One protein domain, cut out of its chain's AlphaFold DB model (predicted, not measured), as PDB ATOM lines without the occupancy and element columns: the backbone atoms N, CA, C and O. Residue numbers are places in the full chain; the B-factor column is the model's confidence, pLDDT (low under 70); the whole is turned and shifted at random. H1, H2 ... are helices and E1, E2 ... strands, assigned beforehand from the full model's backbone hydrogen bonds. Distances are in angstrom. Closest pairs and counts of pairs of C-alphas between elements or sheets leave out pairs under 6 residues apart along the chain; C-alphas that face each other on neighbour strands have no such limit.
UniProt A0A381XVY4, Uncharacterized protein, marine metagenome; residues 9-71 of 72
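Overview. This is residues 9 to 71 of the 72 residues of an uncharacterized protein of marine metagenome (UniProt A0A381XVY4). H2 sits between two small antiparallel sheets, E1 with E4 and the hairpin E2 with E3; H1 packs on H2, and the hairpin's loop, residues 31 to 44, makes a long arm. The 63 printed residues hold E1, H1, E2, E3, H2 and E4 in order, of mixed class. The whole is loose, radius of gyration of the C-alphas 14.3 A, spanning 42 by 32 by 21 A.

Along the chain. Find C-alpha 9 at (149.906, 131.815, 121.863), where E1, residues 9 to 11, begins. Next come H1, 15 to 23, 12.3 A; E2, 27 to 30; E3, 45 to 48; H2, 55 to 62, 10.9 A. E4, 65 to 70, runs 16.8 A to C-alpha 70 at (147.387, 142.296, 118.767).

Arrangement. In E1 and E4, see N 9 and O 67, 2.8 A; in E2 and E3, N 28 and O 47, 2.8 A. H1 and H2 touch, closest C-alphas Arg 17 and Leu 62, 5.5 A, at a steep tilt of 56 degrees. Every O i to N i+4 pair is within hydrogen-bond range in H1, 3 of 4 in H2.

Size, cuts and confidence. The printed part has no cut. The link E2 to E3 is long; residues 32 to 42 have pLDDT under 70.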
ATOM      1  N   ARG A   9     150.108 132.974 121.000       97.38
ATOM      2  CA  ARG A   9     149.906 131.815 121.863       97.38
ATOM      3  C   ARG A   9     150.084 130.568 121.013       97.38
ATOM      4  O   ARG A   9     149.291 130.322 120.111       97.38
ATOM      5  N   CYS A  10     151.116 129.791 121.319       97.44
ATOM      6  CA  CYS A  10     151.453 128.584 120.574       97.44
ATOM      7  C   CYS A  10     151.294 127.345 121.457       97.44
ATOM      8  O   CYS A  10     151.669 127.366 122.631       97.44
ATOM      9  N   SER A  11     150.750 126.258 120.913       97.50
ATOM     10  CA  SER A  11     150.576 124.995 121.640       97.50
ATOM     11  C   SER A  11     150.623 123.777 120.714       97.50
ATOM     12  O   SER A  11     150.558 123.907 119.493       97.50
ATOM     13  N   GLY A  12     150.775 122.580 121.289       96.44
ATOM     14  CA  GLY A  12     150.719 121.326 120.529       96.44
ATOM     15  C   GLY A  12     151.943 121.046 119.649       96.44
ATOM     16  O   GLY A  12     151.786 120.561 118.534       96.44
ATOM     17  N   THR A  13     153.156 121.370 120.110       97.19
ATOM     18  CA  THR A  13     154.382 120.854 119.470       97.19
ATOM     19  C   THR A  13     154.567 119.370 119.800       97.19
ATOM     20  O   THR A  13     154.157 118.918 120.869       97.19
ATOM     21  N   SER A  14     155.231 118.628 118.915       97.19
ATOM     22  CA  SER A  14     155.681 117.250 119.154       97.19
ATOM     23  C   SER A  14     157.158 117.095 118.766       97.19
ATOM     24  O   SER A  14     157.688 117.977 118.078       97.19
ATOM     25  N   PRO A  15     157.848 116.022 119.195       97.25
ATOM     26  CA  PRO A  15     159.208 115.737 118.741       97.25
ATOM     27  C   PRO A  15     159.326 115.676 117.214       97.25
ATOM     28  O   PRO A  15     160.266 116.231 116.658       97.25
ATOM     29  N   GLU A  16     158.350 115.076 116.531       97.81
ATOM     30  CA  GLU A  16     158.322 114.948 115.071       97.81
ATOM     31  C   GLU A  16     158.240 116.328 114.411       97.81
ATOM     32  O   GLU A  16     159.095 116.670 113.600       97.81
ATOM     33  N   ARG A  17     157.297 117.177 114.847       96.50
ATOM     34  CA  ARG A  17     157.176 118.561 114.352       96.50
ATOM     35  C   ARG A  17     158.441 119.375 114.589       96.50
ATOM     36  O   ARG A  17     158.839 120.168 113.738       96.50
ATOM     37  N   PHE A  18     159.075 119.189 115.744       96.56
ATOM     38  CA  PHE A  18     160.320 119.872 116.072       96.56
ATOM     39  C   PHE A  18     161.462 119.435 115.147       96.56
ATOM     40  O   PHE A  18     162.165 120.287 114.603       96.56
ATOM     41  N   LEU A  19     161.624 118.129 114.924       96.81
ATOM     42  CA  LEU A  19     162.641 117.581 114.023       96.81
ATOM     43  C   LEU A  19     162.397 117.993 112.564       96.81
ATOM     44  O   LEU A  19     163.337 118.424 111.896       96.81
ATOM     45  N   ASP A  20     161.150 117.971 112.096       96.38
ATOM     46  CA  ASP A  20     160.778 118.455 110.760       96.38
ATOM     47  C   ASP A  20     161.045 119.959 110.610       96.38
ATOM     48  O   ASP A  20     161.547 120.424 109.581       96.38
ATOM     49  N   SER A  21     160.788 120.740 111.661       95.06
ATOM     50  CA  SER A  21     161.104 122.172 111.690       95.06
ATOM     51  C   SER A  21     162.612 122.434 111.624       95.06
ATOM     52  O   SER A  21     163.035 123.427 111.029       95.06
ATOM     53  N   ILE A  22     163.444 121.550 112.185       95.25
ATOM     54  CA  ILE A  22     164.902 121.604 112.007       95.25
ATOM     55  C   ILE A  22     165.268 121.271 110.557       95.25
ATOM     56  O   ILE A  22     166.005 122.028 109.923       95.25
ATOM     57  N   ALA A  23     164.728 120.179 110.010       94.81
ATOM     58  CA  ALA A  23     165.025 119.720 108.651       94.81
ATOM     59  C   ALA A  23     164.653 120.762 107.579       94.81
ATOM     60  O   ALA A  23     165.358 120.925 106.584       94.81
ATOM     61  N   THR A  24     163.573 121.509 107.802       92.25
ATOM     62  CA  THR A  24     163.095 122.573 106.904       92.25
ATOM     63  C   THR A  24     163.741 123.939 107.162       92.25
ATOM     64  O   THR A  24     163.505 124.888 106.408       92.25
ATOM     65  N   GLY A  25     164.588 124.056 108.191       92.12
ATOM     66  CA  GLY A  25     165.315 125.281 108.537       92.12
ATOM     67  C   GLY A  25     164.484 126.344 109.265       92.12
ATOM     68  O   GLY A  25     164.936 127.484 109.387       92.12
ATOM     69  N   VAL A  26     163.288 125.992 109.746       94.69
ATOM     70  CA  VAL A  26     162.451 126.843 110.608       94.69
ATOM     71  C   VAL A  26     163.069 126.962 111.997       94.69
ATOM     72  O   VAL A  26     163.114 128.056 112.555       94.69
ATOM     73  N   VAL A  27     163.592 125.863 112.541       95.19
ATOM     74  CA  VAL A  27     164.337 125.847 113.801       95.19
ATOM     75  C   VAL A  27     165.822 125.682 113.506       95.19
ATOM     76  O   VAL A  27     166.231 124.774 112.789       95.19
ATOM     77  N   CYS A  28     166.650 126.545 114.086       92.81
ATOM     78  CA  CYS A  28     168.098 126.470 113.976       92.81
ATOM     79  C   CYS A  28     168.760 126.433 115.351       92.81
ATOM     80  O   CYS A  28     168.276 127.007 116.330       92.81
ATOM     81  N   PHE A  29     169.894 125.746 115.417       90.44
ATOM     82  CA  PHE A  29     170.761 125.784 116.581       90.44
ATOM     83  C   PHE A  29     171.685 127.000 116.467       90.44
ATOM     84  O   PHE A  29     172.366 127.161 115.457       90.44
ATOM     85  N   ASP A  30     171.704 127.851 117.493       86.94
ATOM     86  CA  ASP A  30     172.726 128.877 117.701       86.94
ATOM     87  C   ASP A  30     173.729 128.353 118.748       86.94
ATOM     88  O   ASP A  30     173.417 128.357 119.944       86.94
ATOM     89  N   PRO A  31     174.929 127.914 118.321       79.06
ATOM     90  CA  PRO A  31     176.008 127.441 119.188       79.06
ATOM     91  C   PRO A  31     176.525 128.456 120.212       79.06
ATOM     92  O   PRO A  31     177.345 128.077 121.043       79.06
ATOM     93  N   ALA A  32     176.072 129.716 120.167       69.19
ATOM     94  CA  ALA A  32     176.546 130.817 120.995       69.19
ATOM     95  C   ALA A  32     178.036 131.137 120.765       69.19
ATOM     96  O   ALA A  32     178.918 130.789 121.542       69.19
ATOM     97  N   HIS A  33     178.321 131.871 119.691       61.66
ATOM     98  CA  HIS A  33     179.685 132.061 119.176       61.66
ATOM     99  C   HIS A  33     180.466 133.258 119.738       61.66
ATOM    100  O   HIS A  33     181.432 133.702 119.121       61.66
ATOM    101  N   ILE A  34     180.085 133.820 120.887       59.78
ATOM    102  CA  ILE A  34     180.804 134.980 121.431       59.78
ATOM    103  C   ILE A  34     181.540 134.581 122.704       59.78
ATOM    104  O   ILE A  34     180.998 134.639 123.812       59.78
ATOM    105  N   LEU A  35     182.814 134.228 122.534       57.69
ATOM    106  CA  LEU A  35     183.798 134.312 123.606       57.69
ATOM    107  C   LEU A  35     183.980 135.796 123.935       57.69
ATOM    108  O   LEU A  35     184.491 136.563 123.121       57.69
ATOM    109  N   LYS A  36     183.547 136.229 125.121       58.19
ATOM    110  CA  LYS A  36     183.853 137.571 125.630       58.19
ATOM    111  C   LYS A  36     184.792 137.403 126.816       58.19
ATOM    112  O   LYS A  36     184.420 136.773 127.798       58.19
ATOM    113  N   HIS A  37     186.008 137.936 126.701       66.88
ATOM    114  CA  HIS A  37     187.064 137.810 127.718       66.88
ATOM    115  C   HIS A  37     187.399 136.351 128.102       66.88
ATOM    116  O   HIS A  37     187.558 136.037 129.276       66.88
ATOM    117  N   GLY A  38     187.461 135.437 127.126       66.50
ATOM    118  CA  GLY A  38     187.827 134.034 127.377       66.50
ATOM    119  C   GLY A  38     186.751 133.182 128.065       66.50
ATOM    120  O   GLY A  38     187.001 132.014 128.342       66.50
ATOM    121  N   GLN A  39     185.553 133.728 128.309       62.78
ATOM    122  CA  GLN A  39     184.408 132.988 128.845       62.78
ATOM    123  C   GLN A  39     183.284 132.869 127.808       62.78
ATOM    124  O   GLN A  39     183.024 133.797 127.032       62.78
ATOM    125  N   LEU A  40     182.594 131.721 127.815       60.16
ATOM    126  CA  LEU A  40     181.350 131.511 127.071       60.16
ATOM    127  C   LEU A  40     180.286 132.466 127.623       60.16
ATOM    128  O   LEU A  40     179.727 132.245 128.696       60.16
ATOM    129  N   LYS A  41     180.017 133.553 126.895       63.09
ATOM    130  CA  LYS A  41     179.087 134.602 127.338       63.09
ATOM    131  C   LYS A  41     177.624 134.146 127.301       63.09
ATOM    132  O   LYS A  41     176.783 134.701 128.001       63.09
ATOM    133  N   THR A  42     177.305 133.165 126.468       69.31
ATOM    134  CA  THR A  42     175.930 132.734 126.203       69.31
ATOM    135  C   THR A  42     175.880 131.225 126.039       69.31
ATOM    136  O   THR A  42     176.786 130.630 125.465       69.31
ATOM    137  N   ARG A  43     174.824 130.606 126.571       78.19
ATOM    138  CA  ARG A  43     174.550 129.179 126.376       78.19
ATOM    139  C   ARG A  43     174.026 128.951 124.955       78.19
ATOM    140  O   ARG A  43     173.362 129.853 124.440       78.19
ATOM    141  N   PRO A  44     174.264 127.776 124.353       84.75
ATOM    142  CA  PRO A  44     173.631 127.424 123.093       84.75
ATOM    143  C   PRO A  44     172.105 127.480 123.197       84.75
ATOM    144  O   PRO A  44     171.533 127.174 124.247       84.75
ATOM    145  N   GLN A  45     171.448 127.895 122.118       90.25
ATOM    146  CA  GLN A  45     170.000 128.092 122.075       90.25
ATOM    147  C   GLN A  45     169.417 127.541 120.782       90.25
ATOM    148  O   GLN A  45     169.975 127.735 119.706       90.25
ATOM    149  N   TRP A  46     168.243 126.929 120.881       91.81
ATOM    150  CA  TRP A  46     167.390 126.695 119.723       91.81
ATOM    151  C   TRP A  46     166.615 127.971 119.410       91.81
ATOM    152  O   TRP A  46     166.072 128.613 120.313       91.81
ATOM    153  N   ARG A  47     166.588 128.364 118.141       92.69
ATOM    154  CA  ARG A  47     165.938 129.586 117.668       92.69
ATOM    155  C   ARG A  47     164.986 129.276 116.533       92.69
ATOM    156  O   ARG A  47     165.225 128.362 115.753       92.69
ATOM    157  N   ILE A  48     163.939 130.083 116.429       93.88
ATOM    158  CA  ILE A  48     163.029 130.072 115.288       93.88
ATOM    159  C   ILE A  48     163.525 131.123 114.295       93.88
ATOM    160  O   ILE A  48     163.738 132.282 114.657       93.88
ATOM    161  N   SER A  49     163.723 130.711 113.050       89.56
ATOM    162  CA  SER A  49     164.109 131.563 111.936       89.56
ATOM    163  C   SER A  49     162.877 131.998 111.147       89.56
ATOM    164  O   SER A  49     162.037 131.192 110.750       89.56
ATOM    165  N   THR A  50     162.799 133.296 110.874       86.00
ATOM    166  CA  THR A  50     161.789 133.915 109.999       86.00
ATOM    167  C   THR A  50     162.424 134.516 108.746       86.00
ATOM    168  O   THR A  50     161.812 135.298 108.030       86.00
ATOM    169  N   ALA A  51     163.674 134.151 108.442       81.50
ATOM    170  CA  ALA A  51     164.428 134.750 107.341       81.50
ATOM    171  C   ALA A  51     163.828 134.461 105.951       81.50
ATOM    172  O   ALA A  51     164.090 135.199 105.008       81.50
ATOM    173  N   ARG A  52     163.055 133.375 105.814       78.81
ATOM    174  CA  ARG A  52     162.487 132.909 104.534       78.81
ATOM    175  C   ARG A  52     160.959 132.800 104.534       78.81
ATOM    176  O   ARG A  52     160.391 132.445 103.507       78.81
ATOM    177  N   ARG A  53     160.305 133.035 105.676       86.56
ATOM    178  CA  ARG A  53     158.869 132.803 105.907       86.56
ATOM    179  C   ARG A  53     158.322 133.839 106.881       86.56
ATOM    180  O   ARG A  53     159.085 134.440 107.638       86.56
ATOM    181  N   THR A  54     157.008 134.046 106.884       91.12
ATOM    182  CA  THR A  54     156.394 134.907 107.898       91.12
ATOM    183  C   THR A  54     156.525 134.272 109.287       91.12
ATOM    184  O   THR A  54     156.670 133.058 109.415       91.12
ATOM    185  N   MET A  55     156.458 135.086 110.347       91.38
ATOM    186  CA  MET A  55     156.464 134.565 111.722       91.38
ATOM    187  C   MET A  55     155.319 133.571 111.951       91.38
ATOM    188  O   MET A  55     155.534 132.536 112.567       91.38
ATOM    189  N   THR A  56     154.122 133.865 111.435       93.25
ATOM    190  CA  THR A  56     152.961 132.981 111.577       93.25
ATOM    191  C   THR A  56     153.205 131.626 110.916       93.25
ATOM    192  O   THR A  56     152.952 130.604 111.547       93.25
ATOM    193  N   ASP A  57     153.755 131.601 109.699       93.25
ATOM    194  CA  ASP A  57     154.038 130.344 108.993       93.25
ATOM    195  C   ASP A  57     155.098 129.523 109.730       93.25
ATOM    196  O   ASP A  57     154.872 128.351 110.020       93.25
ATOM    197  N   SER A  58     156.206 130.158 110.136       95.00
ATOM    198  CA  SER A  58     157.251 129.496 110.930       95.00
ATOM    199  C   SER A  58     156.699 128.897 112.231       95.00
ATOM    200  O   SER A  58     157.137 127.833 112.662       95.00
ATOM    201  N   LEU A  59     155.745 129.566 112.884       95.81
ATOM    202  CA  LEU A  59     155.118 129.044 114.099       95.81
ATOM    203  C   LEU A  59     154.147 127.893 113.800       95.81
ATOM    204  O   LEU A  59     154.095 126.959 114.593       95.81
ATOM    205  N   ASN A  60     153.414 127.925 112.685       95.25
ATOM    206  CA  ASN A  60     152.490 126.853 112.286       95.25
ATOM    207  C   ASN A  60     153.204 125.553 111.884       95.25
ATOM    208  O   ASN A  60     152.649 124.467 112.051       95.25
ATOM    209  N   ASP A  61     154.434 125.645 111.378       94.06
ATOM    210  CA  ASP A  61     155.255 124.462 111.108       94.06
ATOM    211  C   ASP A  61     155.651 123.760 112.421       94.06
ATOM    212  O   ASP A  61     155.542 122.538 112.559       94.06
ATOM    213  N   LEU A  62     156.049 124.552 113.421       96.44
ATOM    214  CA  LEU A  62     156.547 124.053 114.702       96.44
ATOM    215  C   LEU A  62     155.430 123.636 115.674       96.44
ATOM    216  O   LEU A  62     155.561 122.646 116.396       96.44
ATOM    217  N   TYR A  63     154.325 124.373 115.712       97.44
ATOM    218  CA  TYR A  63     153.246 124.192 116.681       97.44
ATOM    219  C   TYR A  63     151.962 123.698 116.014       97.44
ATOM    220  O   TYR A  63     151.643 124.061 114.890       97.44
ATOM    221  N   GLY A  64     151.190 122.876 116.727       96.94
ATOM    222  CA  GLY A  64     149.891 122.391 116.256       96.94
ATOM    223  C   GLY A  64     148.777 123.443 116.291       96.94
ATOM    224  O   GLY A  64     147.790 123.298 115.577       96.94
ATOM    225  N   SER A  65     148.918 124.489 117.108       97.38
ATOM    226  CA  SER A  65     147.996 125.625 117.166       97.38
ATOM    227  C   SER A  65     148.751 126.925 117.434       97.38
ATOM    228  O   SER A  65     149.622 126.968 118.312       97.38
ATOM    229  N   VAL A  66     148.394 127.977 116.691       97.38
ATOM    230  CA  VAL A  66     148.962 129.326 116.788       97.38
ATOM    231  C   VAL A  66     147.835 130.354 116.739       97.38
ATOM    232  O   VAL A  66     147.147 130.499 115.732       97.38
ATOM    233  N   GLU A  67     147.681 131.116 117.817       97.25
ATOM    234  CA  GLU A  67     146.725 132.222 117.922       97.25
ATOM    235  C   GLU A  67     147.484 133.545 118.055       97.25
ATOM    236  O   GLU A  67     148.410 133.656 118.863       97.25
ATOM    237  N   ARG A  68     147.101 134.564 117.280       95.38
ATOM    238  CA  ARG A  68     147.702 135.903 117.342       95.38
ATOM    239  C   ARG A  68     146.795 136.864 118.106       95.38
ATOM    240  O   ARG A  68     145.619 136.990 117.781       95.38
ATOM    241  N   PHE A  69     147.382 137.601 119.041       96.00
ATOM    242  CA  PHE A  69     146.732 138.675 119.787       96.00
ATOM    243  C   PHE A  69     147.476 139.978 119.517       96.00
ATOM    244  O   PHE A  69     148.676 140.070 119.788       96.00
ATOM    245  N   ASP A  70     146.789 140.981 118.976       93.75
ATOM    246  CA  ASP A  70     147.387 142.296 118.767       93.75
ATOM    247  C   ASP A  70     147.457 143.076 120.090       93.75
ATOM    248  O   ASP A  70     146.618 142.927 120.979       93.75
ATOM    249  N   GLY A  71     148.514 143.873 120.252       84.00
ATOM    250  CA  GLY A  71     148.662 144.752 121.410       84.00
ATOM    251  C   GLY A  71     147.703 145.937 121.308       84.00
ATOM    252  O   GLY A  71     147.584 146.512 120.226       84.00
TER     253      GLY A  71